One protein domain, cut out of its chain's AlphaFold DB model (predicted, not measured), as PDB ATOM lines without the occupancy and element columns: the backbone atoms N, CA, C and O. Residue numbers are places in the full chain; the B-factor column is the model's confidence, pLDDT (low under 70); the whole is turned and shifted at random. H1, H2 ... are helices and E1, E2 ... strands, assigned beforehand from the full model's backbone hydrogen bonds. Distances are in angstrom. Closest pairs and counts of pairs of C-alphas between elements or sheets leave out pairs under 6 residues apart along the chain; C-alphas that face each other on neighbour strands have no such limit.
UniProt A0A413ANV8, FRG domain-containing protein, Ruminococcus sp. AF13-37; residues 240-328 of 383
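This is residues 240 to 328 of the 383 residues of the protein "FRG domain-containing protein" of Ruminococcus sp. AF13-37 (UniProt A0A413ANV8). Six short helices form a loose-jointed cluster in two parts: the longest helix, H5, makes a steep corner with H6, while H1, with H2 and H3 packed on it, makes the other part, and the short H4 sits between H5 and H1. A single strand, E1, begins beside the first residue of H1 and runs away to the rim as an arm that pairs with no named strand. The 89 printed residues hold six named helices and one named strand, in the order H1, H2, H3, H4, H5, H6, E1, and the class is mostly helix. The whole is compact, with a radius of gyration of the C-alphas of 12.9 A, and the C-alphas span 36 by 32 by 25 A.

H5, residues 290 to 301, is 16.1 A long from first to last C-alpha, and its C-alpha 290 is at (-39.791, -36.793, -1.226). H6, residues 304 to 312, measures 12.2 A. Before H5 come H4, residues 274 to 277, H3, residues 263 to 269, H2, residues 250 to 257, 10.2 A long, and H1, residues 241 to 247, which begins with C-alpha 241 at (-45.668, -28.664, -14.564). E1, residues 321 to 327, is 15.2 A long and ends with C-alpha 327 at (-50.847, -26.109, 2.088).

H5 touches H6 with residues 297 to 301 alone, closest at the C-alphas of Glu 301 and Lys 307, 4.8 A, at a steep tilt of 57 degrees, opposite ways. With residues 292 to 296 alone H5 touches H4, where the C-alphas of Leu 274 and Ser 292 come closest, 6.4 A. H4 and H1 only just touch, with 3 pairs of C-alphas within 8 A, the closest being Tyr 247 and Lys 275, 6.6 A. H1 is the hub, touching three helices. It touches H2 at a steep tilt of 54 degrees, opposite ways, with the C-alphas of Trp 245 and Tyr 253 closest, 4.9 A. It touches H3 about perpendicular, at 75 degrees, with Ala 246 and Leu 266 closest, their C-alphas 6.0 A apart. H2 and H3 touch only at the corner, and only just, with 3 pairs of C-alphas within 8 A; the closest C-alphas are those of Trp 257 and Arg 263, 5.4 A. The C-alphas of Ile 241 and Phe 321, the closest of H1 and E1, are 6.1 A apart. H5 is apart from H1, H2, H3 and E1. Each O i to N i+4 pair is within hydrogen-bond range in H1, H2, H3 and H5, and 4 of 5 are in H6; H4 is too short for such a pair.

The C-alphas of Thr 304 and Glu 326, the two farthest apart, are 36.3 A apart. The printed part has no cut. The link from H4 to H5, residues 278 to 289, is long. The mean pLDDT of the printed part is 86.3, and it is under 70 at residues 250, 253 and 279 to 283.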
ATOM      1  N   ASP A 240     -45.097 -30.308 -10.396       94.56
ATOM      2  CA  ASP A 240     -44.185 -30.495 -11.529       94.56
ATOM      3  C   ASP A 240     -44.922 -30.268 -12.858       94.56
ATOM      4  O   ASP A 240     -45.493 -31.198 -13.438       94.56
ATOM      5  N   ILE A 241     -44.922 -29.024 -13.349       92.44
ATOM      6  CA  ILE A 241     -45.668 -28.664 -14.564       92.44
ATOM      7  C   ILE A 241     -45.059 -29.275 -15.828       92.44
ATOM      8  O   ILE A 241     -45.790 -29.651 -16.741       92.44
ATOM      9  N   TYR A 242     -43.737 -29.467 -15.881       93.00
ATOM     10  CA  TYR A 242     -43.127 -30.149 -17.027       93.00
ATOM     11  C   TYR A 242     -43.428 -31.646 -17.003       93.00
ATOM     12  O   TYR A 242     -43.633 -32.234 -18.062       93.00
ATOM     13  N   GLY A 243     -43.516 -32.258 -15.817       91.06
ATOM     14  CA  GLY A 243     -44.031 -33.615 -15.652       91.06
ATOM     15  C   GLY A 243     -45.475 -33.744 -16.146       91.06
ATOM     16  O   GLY A 243     -45.776 -34.671 -16.901       91.06
ATOM     17  N   LEU A 244     -46.346 -32.788 -15.799       89.50
ATOM     18  CA  LEU A 244     -47.712 -32.719 -16.327       89.50
ATOM     19  C   LEU A 244     -47.710 -32.640 -17.858       89.50
ATOM     20  O   LEU A 244     -48.400 -33.413 -18.511       89.50
ATOM     21  N   TRP A 245     -46.917 -31.759 -18.461       89.50
ATOM     22  CA  TRP A 245     -46.902 -31.622 -19.920       89.50
ATOM     23  C   TRP A 245     -46.312 -32.851 -20.619       89.50
ATOM     24  O   TRP A 245     -46.864 -33.326 -21.607       89.50
ATOM     25  N   ALA A 246     -45.228 -33.421 -20.089       88.06
ATOM     26  CA  ALA A 246     -44.570 -34.582 -20.683       88.06
ATOM     27  C   ALA A 246     -45.360 -35.888 -20.487       88.06
ATOM     28  O   ALA A 246     -45.266 -36.802 -21.311       88.06
ATOM     29  N   TYR A 247     -46.124 -36.014 -19.396       86.38
ATOM     30  CA  TYR A 247     -46.730 -37.286 -18.995       86.38
ATOM     31  C   TYR A 247     -48.228 -37.227 -18.669       86.38
ATOM     32  O   TYR A 247     -48.788 -38.277 -18.355       86.38
ATOM     33  N   GLY A 248     -48.887 -36.066 -18.722       77.69
ATOM     34  CA  GLY A 248     -50.284 -35.811 -18.322       77.69
ATOM     35  C   GLY A 248     -51.349 -36.183 -19.350       77.69
ATOM     36  O   GLY A 248     -52.510 -36.364 -19.000       77.69
ATOM     37  N   GLY A 249     -50.966 -36.476 -20.595       74.44
ATOM     38  CA  GLY A 249     -51.881 -36.956 -21.636       74.44
ATOM     39  C   GLY A 249     -51.522 -36.401 -23.008       74.44
ATOM     40  O   GLY A 249     -50.686 -35.516 -23.114       74.44
ATOM     41  N   ARG A 250     -52.151 -36.916 -24.077       68.00
ATOM     42  CA  ARG A 250     -51.872 -36.444 -25.449       68.00
ATOM     43  C   ARG A 250     -52.216 -34.965 -25.656       68.00
ATOM     44  O   ARG A 250     -51.514 -34.310 -26.414       68.00
ATOM     45  N   VAL A 251     -53.271 -34.466 -25.006       70.25
ATOM     46  CA  VAL A 251     -53.741 -33.078 -25.158       70.25
ATOM     47  C   VAL A 251     -52.732 -32.101 -24.550       70.25
ATOM     48  O   VAL A 251     -52.169 -31.301 -25.296       70.25
ATOM     49  N   ASP A 252     -52.418 -32.246 -23.258       72.31
ATOM     50  CA  ASP A 252     -51.423 -31.409 -22.563       72.31
ATOM     51  C   ASP A 252     -50.052 -31.482 -23.245       72.31
ATOM     52  O   ASP A 252     -49.397 -30.466 -23.472       72.31
ATOM     53  N   TYR A 253     -49.658 -32.686 -23.663       69.88
ATOM     54  CA  TYR A 253     -48.421 -32.902 -24.399       69.88
ATOM     55  C   TYR A 253     -48.384 -32.114 -25.711       69.88
ATOM     56  O   TYR A 253     -47.444 -31.362 -25.950       69.88
ATOM     57  N   SER A 254     -49.412 -32.235 -26.558       74.50
ATOM     58  CA  SER A 254     -49.432 -31.580 -27.874       74.50
ATOM     59  C   SER A 254     -49.386 -30.052 -27.792       74.50
ATOM     60  O   SER A 254     -48.642 -29.425 -28.545       74.50
ATOM     61  N   HIS A 255     -50.110 -29.453 -26.843       75.94
ATOM     62  CA  HIS A 255     -50.214 -27.999 -26.727       75.94
ATOM     63  C   HIS A 255     -48.886 -27.343 -26.320       75.94
ATOM     64  O   HIS A 255     -48.522 -26.284 -26.830       75.94
ATOM     65  N   HIS A 256     -48.130 -27.990 -25.427       80.81
ATOM     66  CA  HIS A 256     -46.881 -27.439 -24.900       80.81
ATOM     67  C   HIS A 256     -45.635 -27.896 -25.673       80.81
ATOM     68  O   HIS A 256     -44.652 -27.157 -25.722       80.81
ATOM     69  N   TRP A 257     -45.673 -29.059 -26.331       74.88
ATOM     70  CA  TRP A 257     -44.557 -29.577 -27.131       74.88
ATOM     71  C   TRP A 257     -44.253 -28.736 -28.377       74.88
ATOM     72  O   TRP A 257     -43.094 -28.583 -28.777       74.88
ATOM     73  N   GLU A 258     -45.288 -28.164 -28.995       78.00
ATOM     74  CA  GLU A 258     -45.139 -27.288 -30.163       78.00
ATOM     75  C   GLU A 258     -44.558 -25.912 -29.796       78.00
ATOM     76  O   GLU A 258     -44.037 -25.193 -30.656       78.00
ATOM     77  N   ASN A 259     -44.561 -25.556 -28.509       83.88
ATOM     78  CA  ASN A 259     -43.964 -24.323 -28.033       83.88
ATOM     79  C   ASN A 259     -42.432 -24.450 -27.950       83.88
ATOM     80  O   ASN A 259     -41.871 -25.116 -27.074       83.88
ATOM     81  N   LYS A 260     -41.737 -23.724 -28.835       83.25
ATOM     82  CA  LYS A 260     -40.266 -23.688 -28.909       83.25
ATOM     83  C   LYS A 260     -39.585 -23.330 -27.584       83.25
ATOM     84  O   LYS A 260     -38.451 -23.751 -27.385       83.25
ATOM     85  N   LYS A 261     -40.252 -22.589 -26.684       85.62
ATOM     86  CA  LYS A 261     -39.710 -22.235 -25.361       85.62
ATOM     87  C   LYS A 261     -39.470 -23.473 -24.491       85.62
ATOM     88  O   LYS A 261     -38.479 -23.516 -23.772       85.62
ATOM     89  N   TYR A 262     -40.363 -24.462 -24.551       86.94
ATOM     90  CA  TYR A 262     -40.374 -25.596 -23.618       86.94
ATOM     91  C   TYR A 262     -39.844 -26.891 -24.224       86.94
ATOM     92  O   TYR A 262     -39.483 -27.804 -23.485       86.94
ATOM     93  N   ARG A 263     -39.753 -26.964 -25.558       88.00
ATOM     94  CA  ARG A 263     -39.391 -28.182 -26.287       88.00
ATOM     95  C   ARG A 263     -38.140 -28.878 -25.741       88.00
ATOM     96  O   ARG A 263     -38.203 -30.060 -25.432       88.00
ATOM     97  N   SER A 264     -37.034 -28.153 -25.569       90.06
ATOM     98  CA  SER A 264     -35.782 -28.744 -25.074       90.06
ATOM     99  C   SER A 264     -35.907 -29.290 -23.648       90.06
ATOM    100  O   SER A 264     -35.334 -30.331 -23.340       90.06
ATOM    101  N   SER A 265     -36.677 -28.621 -22.782       92.75
ATOM    102  CA  SER A 265     -36.972 -29.129 -21.439       92.75
ATOM    103  C   SER A 265     -37.761 -30.430 -21.510       92.75
ATOM    104  O   SER A 265     -37.413 -31.393 -20.836       92.75
ATOM    105  N   LEU A 266     -38.799 -30.470 -22.347       91.19
ATOM    106  CA  LEU A 266     -39.678 -31.628 -22.472       91.19
ATOM    107  C   LEU A 266     -38.952 -32.837 -23.079       91.19
ATOM    108  O   LEU A 266     -39.121 -33.940 -22.569       91.19
ATOM    109  N   GLU A 267     -38.091 -32.638 -24.085       90.81
ATOM    110  CA  GLU A 267     -37.238 -33.694 -24.663       90.81
ATOM    111  C   GLU A 267     -36.348 -34.359 -23.594       90.81
ATOM    112  O   GLU A 267     -36.163 -35.577 -23.595       90.81
ATOM    113  N   ILE A 268     -35.829 -33.583 -22.637       92.06
ATOM    114  CA  ILE A 268     -35.055 -34.127 -21.515       92.06
ATOM    115  C   ILE A 268     -35.978 -34.825 -20.511       92.06
ATOM    116  O   ILE A 268     -35.706 -35.963 -20.122       92.06
ATOM    117  N   VAL A 269     -37.084 -34.179 -20.124       92.56
ATOM    118  CA  VAL A 269     -38.040 -34.719 -19.146       92.56
ATOM    119  C   VAL A 269     -38.593 -36.065 -19.607       92.56
ATOM    120  O   VAL A 269     -38.722 -36.970 -18.793       92.56
ATOM    121  N   GLU A 270     -38.834 -36.301 -20.896       89.44
ATOM    122  CA  GLU A 270     -39.312 -37.603 -21.390       89.44
ATOM    123  C   GLU A 270     -38.432 -38.806 -21.014       89.44
ATOM    124  O   GLU A 270     -38.944 -39.933 -20.930       89.44
ATOM    125  N   ASN A 271     -37.144 -38.557 -20.771       90.00
ATOM    126  CA  ASN A 271     -36.135 -39.552 -20.426       90.00
ATOM    127  C   ASN A 271     -35.902 -39.685 -18.907       90.00
ATOM    128  O   ASN A 271     -35.146 -40.557 -18.480       90.00
ATOM    129  N   GLU A 272     -36.551 -38.858 -18.082       92.62
ATOM    130  CA  GLU A 272     -36.423 -38.902 -16.623       92.62
ATOM    131  C   GLU A 272     -37.128 -40.122 -15.994       92.62
ATOM    132  O   GLU A 272     -38.150 -40.611 -16.498       92.62
ATOM    133  N   PRO A 273     -36.649 -40.603 -14.828       90.62
ATOM    134  CA  PRO A 273     -37.247 -41.749 -14.135       90.62
ATOM    135  C   PRO A 273     -38.660 -41.464 -13.610       90.62
ATOM    136  O   PRO A 273     -39.439 -42.399 -13.399       90.62
ATOM    137  N   LEU A 274     -39.020 -40.185 -13.450       89.00
ATOM    138  CA  LEU A 274     -40.315 -39.746 -12.932       89.00
ATOM    139  C   LEU A 274     -41.497 -40.239 -13.763       89.00
ATOM    140  O   LEU A 274     -42.567 -40.495 -13.212       89.00
ATOM    141  N   LYS A 275     -41.288 -40.500 -15.059       83.44
ATOM    142  CA  LYS A 275     -42.275 -41.140 -15.936       83.44
ATOM    143  C   LYS A 275     -42.834 -42.442 -15.361       83.44
ATOM    144  O   LYS A 275     -43.954 -42.809 -15.693       83.44
ATOM    145  N   LYS A 276     -42.062 -43.180 -14.556       80.88
ATOM    146  CA  LYS A 276     -42.512 -44.424 -13.907       80.88
ATOM    147  C   LYS A 276     -43.314 -44.160 -12.632       80.88
ATOM    148  O   LYS A 276     -44.197 -44.944 -12.320       80.88
ATOM    149  N   ILE A 277     -43.016 -43.068 -11.930       79.31
ATOM    150  CA  ILE A 277     -43.672 -42.668 -10.676       79.31
ATOM    151  C   ILE A 277     -45.057 -42.093 -10.964       79.31
ATOM    152  O   ILE A 277     -46.023 -42.418 -10.286       79.31
ATOM    153  N   TYR A 278     -45.168 -41.288 -12.020       75.88
ATOM    154  CA  TYR A 278     -46.422 -40.657 -12.423       75.88
ATOM    155  C   TYR A 278     -47.330 -41.569 -13.264       75.88
ATOM    156  O   TYR A 278     -48.299 -41.094 -13.849       75.88
ATOM    157  N   LYS A 279     -47.037 -42.870 -13.381       57.75
ATOM    158  CA  LYS A 279     -47.818 -43.812 -14.193       57.75
ATOM    159  C   LYS A 279     -48.726 -44.669 -13.320       57.75
ATOM    160  O   LYS A 279     -48.274 -45.685 -12.820       57.75
ATOM    161  N   GLU A 280     -50.007 -44.302 -13.243       49.53
ATOM    162  CA  GLU A 280     -51.133 -45.239 -13.070       49.53
ATOM    163  C   GLU A 280     -52.489 -44.542 -13.355       49.53
ATOM    164  O   GLU A 280     -52.994 -43.748 -12.561       49.53
ATOM    165  N   GLY A 281     -53.090 -44.846 -14.516       50.97
ATOM    166  CA  GLY A 281     -54.485 -44.518 -14.871       50.97
ATOM    167  C   GLY A 281     -54.858 -43.029 -14.996       50.97
ATOM    168  O   GLY A 281     -54.009 -42.166 -15.210       50.97
ATOM    169  N   ASP A 282     -56.154 -42.732 -14.845       49.47
ATOM    170  CA  ASP A 282     -56.751 -41.379 -14.861       49.47
ATOM    171  C   ASP A 282     -56.446 -40.547 -13.592       49.47
ATOM    172  O   ASP A 282     -57.006 -39.471 -13.398       49.47
ATOM    173  N   LYS A 283     -55.558 -41.023 -12.705       55.91
ATOM    174  CA  LYS A 283     -55.229 -40.395 -11.408       55.91
ATOM    175  C   LYS A 283     -53.772 -39.932 -11.320       55.91
ATOM    176  O   LYS A 283     -53.146 -40.033 -10.266       55.91
ATOM    177  N   ARG A 284     -53.209 -39.450 -12.429       72.06
ATOM    178  CA  ARG A 284     -51.840 -38.916 -12.450       72.06
ATOM    179  C   ARG A 284     -51.762 -37.685 -11.552       72.06
ATOM    180  O   ARG A 284     -52.436 -36.693 -11.809       72.06
ATOM    181  N   ASN A 285     -50.956 -37.776 -10.500       80.69
ATOM    182  CA  ASN A 285     -50.667 -36.665  -9.609       80.69
ATOM    183  C   ASN A 285     -49.212 -36.226  -9.815       80.69
ATOM    184  O   ASN A 285     -48.305 -37.041  -9.652       80.69
ATOM    185  N   PHE A 286     -49.009 -34.957 -10.167       90.19
ATOM    186  CA  PHE A 286     -47.694 -34.348 -10.382       90.19
ATOM    187  C   PHE A 286     -47.237 -33.501  -9.187       90.19
ATOM    188  O   PHE A 286     -46.354 -32.654  -9.320       90.19
ATOM    189  N   ASP A 287     -47.823 -33.732  -8.011       90.69
ATOM    190  CA  ASP A 287     -47.342 -33.169  -6.756       90.69
ATOM    191  C   ASP A 287     -45.878 -33.557  -6.511       90.69
ATOM    192  O   ASP A 287     -45.461 -34.716  -6.638       90.69
ATOM    193  N   VAL A 288     -45.088 -32.573  -6.095       91.75
ATOM    194  CA  VAL A 288     -43.706 -32.780  -5.688       91.75
ATOM    195  C   VAL A 288     -43.676 -33.448  -4.314       91.75
ATOM    196  O   VAL A 288     -44.259 -32.971  -3.336       91.75
ATOM    197  N   THR A 289     -42.965 -34.572  -4.239       89.00
ATOM    198  CA  THR A 289     -42.845 -35.417  -3.051       89.00
ATOM    199  C   THR A 289     -41.380 -35.719  -2.756       89.00
ATOM    200  O   THR A 289     -40.505 -35.540  -3.606       89.00
ATOM    201  N   HIS A 290     -41.110 -36.254  -1.561       87.38
ATOM    202  CA  HIS A 290     -39.791 -36.793  -1.226       87.38
ATOM    203  C   HIS A 290     -39.310 -37.822  -2.254       87.38
ATOM    204  O   HIS A 290     -38.158 -37.781  -2.686       87.38
ATOM    205  N   LEU A 291     -40.204 -38.715  -2.691       86.88
ATOM    206  CA  LEU A 291     -39.886 -39.752  -3.666       86.88
ATOM    207  C   LEU A 291     -39.531 -39.153  -5.032       86.88
ATOM    208  O   LEU A 291     -38.495 -39.511  -5.588       86.88
ATOM    209  N   SER A 292     -40.346 -38.230  -5.557       90.31
ATOM    210  CA  SER A 292     -40.077 -37.646  -6.876       90.31
ATOM    211  C   SER A 292     -38.779 -36.841  -6.879       90.31
ATOM    212  O   SER A 292     -37.942 -37.045  -7.753       90.31
ATOM    213  N   ILE A 293     -38.521 -36.006  -5.869       93.06
ATOM    214  CA  ILE A 293     -37.253 -35.264  -5.814       93.06
ATOM    215  C   ILE A 293     -36.053 -36.183  -5.591       93.06
ATOM    216  O   ILE A 293     -35.003 -35.937  -6.177       93.06
ATOM    217  N   THR A 294     -36.192 -37.252  -4.805       91.38
ATOM    218  CA  THR A 294     -35.108 -38.224  -4.604       91.38
ATOM    219  C   THR A 294     -34.710 -38.907  -5.905       91.38
ATOM    220  O   THR A 294     -33.536 -38.888  -6.266       91.38
ATOM    221  N   GLU A 295     -35.676 -39.451  -6.642       91.94
ATOM    222  CA  GLU A 295     -35.420 -40.104  -7.928       91.94
ATOM    223  C   GLU A 295     -34.868 -39.119  -8.965       91.94
ATOM    224  O   GLU A 295     -33.911 -39.432  -9.676       91.94
ATOM    225  N   LEU A 296     -35.418 -37.902  -9.011       93.94
ATOM    226  CA  LEU A 296     -34.955 -36.855  -9.915       93.94
ATOM    227  C   LEU A 296     -33.507 -36.454  -9.610       93.94
ATOM    228  O   LEU A 296     -32.661 -36.462 -10.498       93.94
ATOM    229  N   PHE A 297     -33.191 -36.110  -8.363       94.62
ATOM    230  CA  PHE A 297     -31.864 -35.602  -8.016       94.62
ATOM    231  C   PHE A 297     -30.798 -36.684  -8.157       94.62
ATOM    232  O   PHE A 297     -29.749 -36.394  -8.726       94.62
ATOM    233  N   ASN A 298     -31.086 -37.928  -7.756       93.69
ATOM    234  CA  ASN A 298     -30.186 -39.059  -7.991       93.69
ATOM    235  C   ASN A 298     -29.866 -39.217  -9.486       93.69
ATOM    236  O   ASN A 298     -28.702 -39.357  -9.853       93.69
ATOM    237  N   PHE A 299     -30.876 -39.136 -10.359       94.31
ATOM    238  CA  PHE A 299     -30.696 -39.264 -11.807       94.31
ATOM    239  C   PHE A 299     -29.790 -38.177 -12.408       94.31
ATOM    240  O   PHE A 299     -28.952 -38.465 -13.270       94.31
ATOM    241  N   TYR A 300     -29.926 -36.927 -11.955       94.88
ATOM    242  CA  TYR A 300     -29.081 -35.831 -12.434       94.88
ATOM    243  C   TYR A 300     -27.690 -35.816 -11.797       94.88
ATOM    244  O   TYR A 300     -26.739 -35.398 -12.448       94.88
ATOM    245  N   GLU A 301     -27.541 -36.265 -10.551       94.00
ATOM    246  CA  GLU A 301     -26.247 -36.308  -9.859       94.00
ATOM    247  C   GLU A 301     -25.311 -37.411 -10.378       94.00
ATOM    248  O   GLU A 301     -24.099 -37.295 -10.183       94.00
ATOM    249  N   ASP A 302     -25.854 -38.433 -11.046       92.25
ATOM    250  CA  ASP A 302     -25.132 -39.619 -11.528       92.25
ATOM    251  C   ASP A 302     -24.146 -39.332 -12.681       92.25
ATOM    252  O   ASP A 302     -23.097 -39.961 -12.788       92.25
ATOM    253  N   GLU A 303     -24.428 -38.332 -13.522       91.44
ATOM    254  CA  GLU A 303     -23.584 -37.973 -14.671       91.44
ATOM    255  C   GLU A 303     -23.111 -36.519 -14.605       91.44
ATOM    256  O   GLU A 303     -23.908 -35.609 -14.395       91.44
ATOM    257  N   THR A 304     -21.826 -36.266 -14.881       89.38
ATOM    258  CA  THR A 304     -21.213 -34.927 -14.783       89.38
ATOM    259  C   THR A 304     -21.965 -33.851 -15.572       89.38
ATOM    260  O   THR A 304     -22.212 -32.771 -15.038       89.38
ATOM    261  N   ASN A 305     -22.366 -34.142 -16.814       89.00
ATOM    262  CA  ASN A 305     -23.076 -33.178 -17.663       89.00
ATOM    263  C   ASN A 305     -24.482 -32.879 -17.119       89.00
ATOM    264  O   ASN A 305     -24.865 -31.718 -17.012       89.00
ATOM    265  N   ARG A 306     -25.235 -33.907 -16.695       92.19
ATOM    266  CA  ARG A 306     -26.553 -33.722 -16.061       92.19
ATOM    267  C   ARG A 306     -26.438 -32.978 -14.730       92.19
ATOM    268  O   ARG A 306     -27.242 -32.099 -14.429       92.19
ATOM    269  N   LYS A 307     -25.397 -33.265 -13.953       93.75
ATOM    270  CA  LYS A 307     -25.157 -32.628 -12.660       93.75
ATOM    271  C   LYS A 307     -24.951 -31.124 -12.795       93.75
ATOM    272  O   LYS A 307     -25.384 -30.380 -11.913       93.75
ATOM    273  N   GLN A 308     -24.326 -30.668 -13.882       94.19
ATOM    274  CA  GLN A 308     -24.192 -29.239 -14.174       94.19
ATOM    275  C   GLN A 308     -25.559 -28.575 -14.363       94.19
ATOM    276  O   GLN A 308     -25.786 -27.532 -13.758       94.19
ATOM    277  N   LEU A 309     -26.500 -29.223 -15.061       94.56
ATOM    278  CA  LEU A 309     -27.868 -28.709 -15.231       94.56
ATOM    279  C   LEU A 309     -28.565 -28.482 -13.881       94.56
ATOM    280  O   LEU A 309     -29.121 -27.413 -13.641       94.56
ATOM    281  N   LEU A 310     -28.485 -29.454 -12.963       94.56
ATOM    282  CA  LEU A 310     -29.056 -29.333 -11.613       94.56
ATOM    283  C   LEU A 310     -28.330 -28.280 -10.761       94.56
ATOM    284  O   LEU A 310     -28.958 -27.586  -9.963       94.56
ATOM    285  N   THR A 311     -27.006 -28.185 -10.889       93.38
ATOM    286  CA  THR A 311     -26.182 -27.263 -10.091       93.38
ATOM    287  C   THR A 311     -26.394 -25.813 -10.513       93.38
ATOM    288  O   THR A 311     -26.533 -24.943  -9.659       93.38
ATOM    289  N   ASN A 312     -26.469 -25.567 -11.819       95.00
ATOM    290  CA  ASN A 312     -26.695 -24.241 -12.386       95.00
ATOM    291  C   ASN A 312     -28.183 -23.874 -12.461       95.00
ATOM    292  O   ASN A 312     -28.512 -22.745 -12.815       95.00
ATOM    293  N   TRP A 313     -29.073 -24.814 -12.124       96.25
ATOM    294  CA  TRP A 313     -30.522 -24.661 -12.246       96.25
ATOM    295  C   TRP A 313     -30.967 -24.319 -13.681       96.25
ATOM    296  O   TRP A 313     -31.798 -23.446 -13.928       96.25
ATOM    297  N   GLU A 314     -30.367 -25.005 -14.650       94.19
ATOM    298  CA  GLU A 314     -30.655 -24.865 -16.077       94.19
ATOM    299  C   GLU A 314     -31.786 -25.808 -16.509       94.19
ATOM    300  O   GLU A 314     -32.440 -26.458 -15.693       94.19
ATOM    301  N   THR A 315     -32.046 -25.887 -17.812       92.25
ATOM    302  CA  THR A 315     -32.994 -26.839 -18.392       92.25
ATOM    303  C   THR A 315     -32.704 -28.277 -17.920       92.25
ATOM    304  O   THR A 315     -31.558 -28.711 -18.005       92.25
ATOM    305  N   PRO A 316     -33.715 -29.044 -17.468       93.94
ATOM    306  CA  PRO A 316     -35.143 -28.719 -17.475       93.94
ATOM    307  C   PRO A 316     -35.680 -28.186 -16.136       93.94
ATOM    308  O   PRO A 316     -36.885 -28.201 -15.937       93.94
ATOM    309  N   PHE A 317     -34.840 -27.752 -15.195       96.69
ATOM    310  CA  PHE A 317     -35.277 -27.294 -13.867       96.69
ATOM    311  C   PHE A 317     -35.875 -25.889 -13.862       96.69
ATOM    312  O   PHE A 317     -36.788 -25.611 -13.087       96.69
ATOM    313  N   LYS A 318     -35.367 -25.008 -14.725       95.44
ATOM    314  CA  LYS A 318     -35.813 -23.617 -14.796       95.44
ATOM    315  C   LYS A 318     -37.310 -23.515 -15.105       95.44
ATOM    316  O   LYS A 318     -37.770 -24.059 -16.114       95.44
ATOM    317  N   GLU A 319     -38.036 -22.775 -14.265       93.94
ATOM    318  CA  GLU A 319     -39.491 -22.559 -14.341       93.94
ATOM    319  C   GLU A 319     -40.337 -23.849 -14.271       93.94
ATOM    320  O   GLU A 319     -41.499 -23.833 -14.669       93.94
ATOM    321  N   ARG A 320     -39.782 -24.970 -13.794       95.50
ATOM    322  CA  ARG A 320     -40.456 -26.281 -13.813       95.50
ATOM    323  C   ARG A 320     -41.473 -26.491 -12.697       95.50
ATOM    324  O   ARG A 320     -42.380 -27.308 -12.850       95.50
ATOM    325  N   PHE A 321     -41.270 -25.853 -11.551       96.62
ATOM    326  CA  PHE A 321     -42.042 -26.142 -10.349       96.62
ATOM    327  C   PHE A 321     -42.922 -24.956  -9.977       96.62
ATOM    328  O   PHE A 321     -42.418 -23.847  -9.820       96.62
ATOM    329  N   GLU A 322     -44.213 -25.211  -9.807       96.00
ATOM    330  CA  GLU A 322     -45.246 -24.201  -9.551       96.00
ATOM    331  C   GLU A 322     -45.939 -24.468  -8.213       96.00
ATOM    332  O   GLU A 322     -46.167 -25.621  -7.844       96.00
ATOM    333  N   PHE A 323     -46.257 -23.417  -7.464       93.88
ATOM    334  CA  PHE A 323     -46.985 -23.522  -6.207       93.88
ATOM    335  C   PHE A 323     -48.494 -23.500  -6.422       93.88
ATOM    336  O   PHE A 323     -49.024 -22.704  -7.190       93.88
ATOM    337  N   ARG A 324     -49.200 -24.330  -5.657       90.06
ATOM    338  CA  ARG A 324     -50.653 -24.258  -5.506       90.06
ATOM    339  C   ARG A 324     -51.041 -23.453  -4.266       90.06
ATOM    340  O   ARG A 324     -50.233 -23.258  -3.349       90.06
ATOM    341  N   SER A 325     -52.285 -22.981  -4.235       85.44
ATOM    342  CA  SER A 325     -52.808 -22.184  -3.123       85.44
ATOM    343  C   SER A 325     -52.880 -22.998  -1.826       85.44
ATOM    344  O   SER A 325     -52.676 -22.444  -0.746       85.44
ATOM    345  N   GLU A 326     -53.070 -24.317  -1.902       88.62
ATOM    346  CA  GLU A 326     -53.229 -25.172  -0.732       88.62
ATOM    347  C   GLU A 326     -51.902 -25.456  -0.018       88.62
ATOM    348  O   GLU A 326     -50.830 -25.587  -0.618       88.62
ATOM    349  N   LEU A 327     -51.984 -25.649   1.299       91.69
ATOM    350  CA  LEU A 327     -50.847 -26.109   2.088       91.69
ATOM    351  C   LEU A 327     -50.604 -27.612   1.889       91.69
ATOM    352  O   LEU A 327     -51.530 -28.423   1.799       91.69
ATOM    353  N   GLN A 328     -49.332 -28.000   1.855       89.25
ATOM    354  CA  GLN A 328     -48.924 -29.394   1.749       89.25
ATOM    355  C   GLN A 328     -49.115 -30.109   3.089       89.25
ATOM    356  O   GLN A 328     -48.457 -29.793   4.078       89.25
TER     357      GLN A 328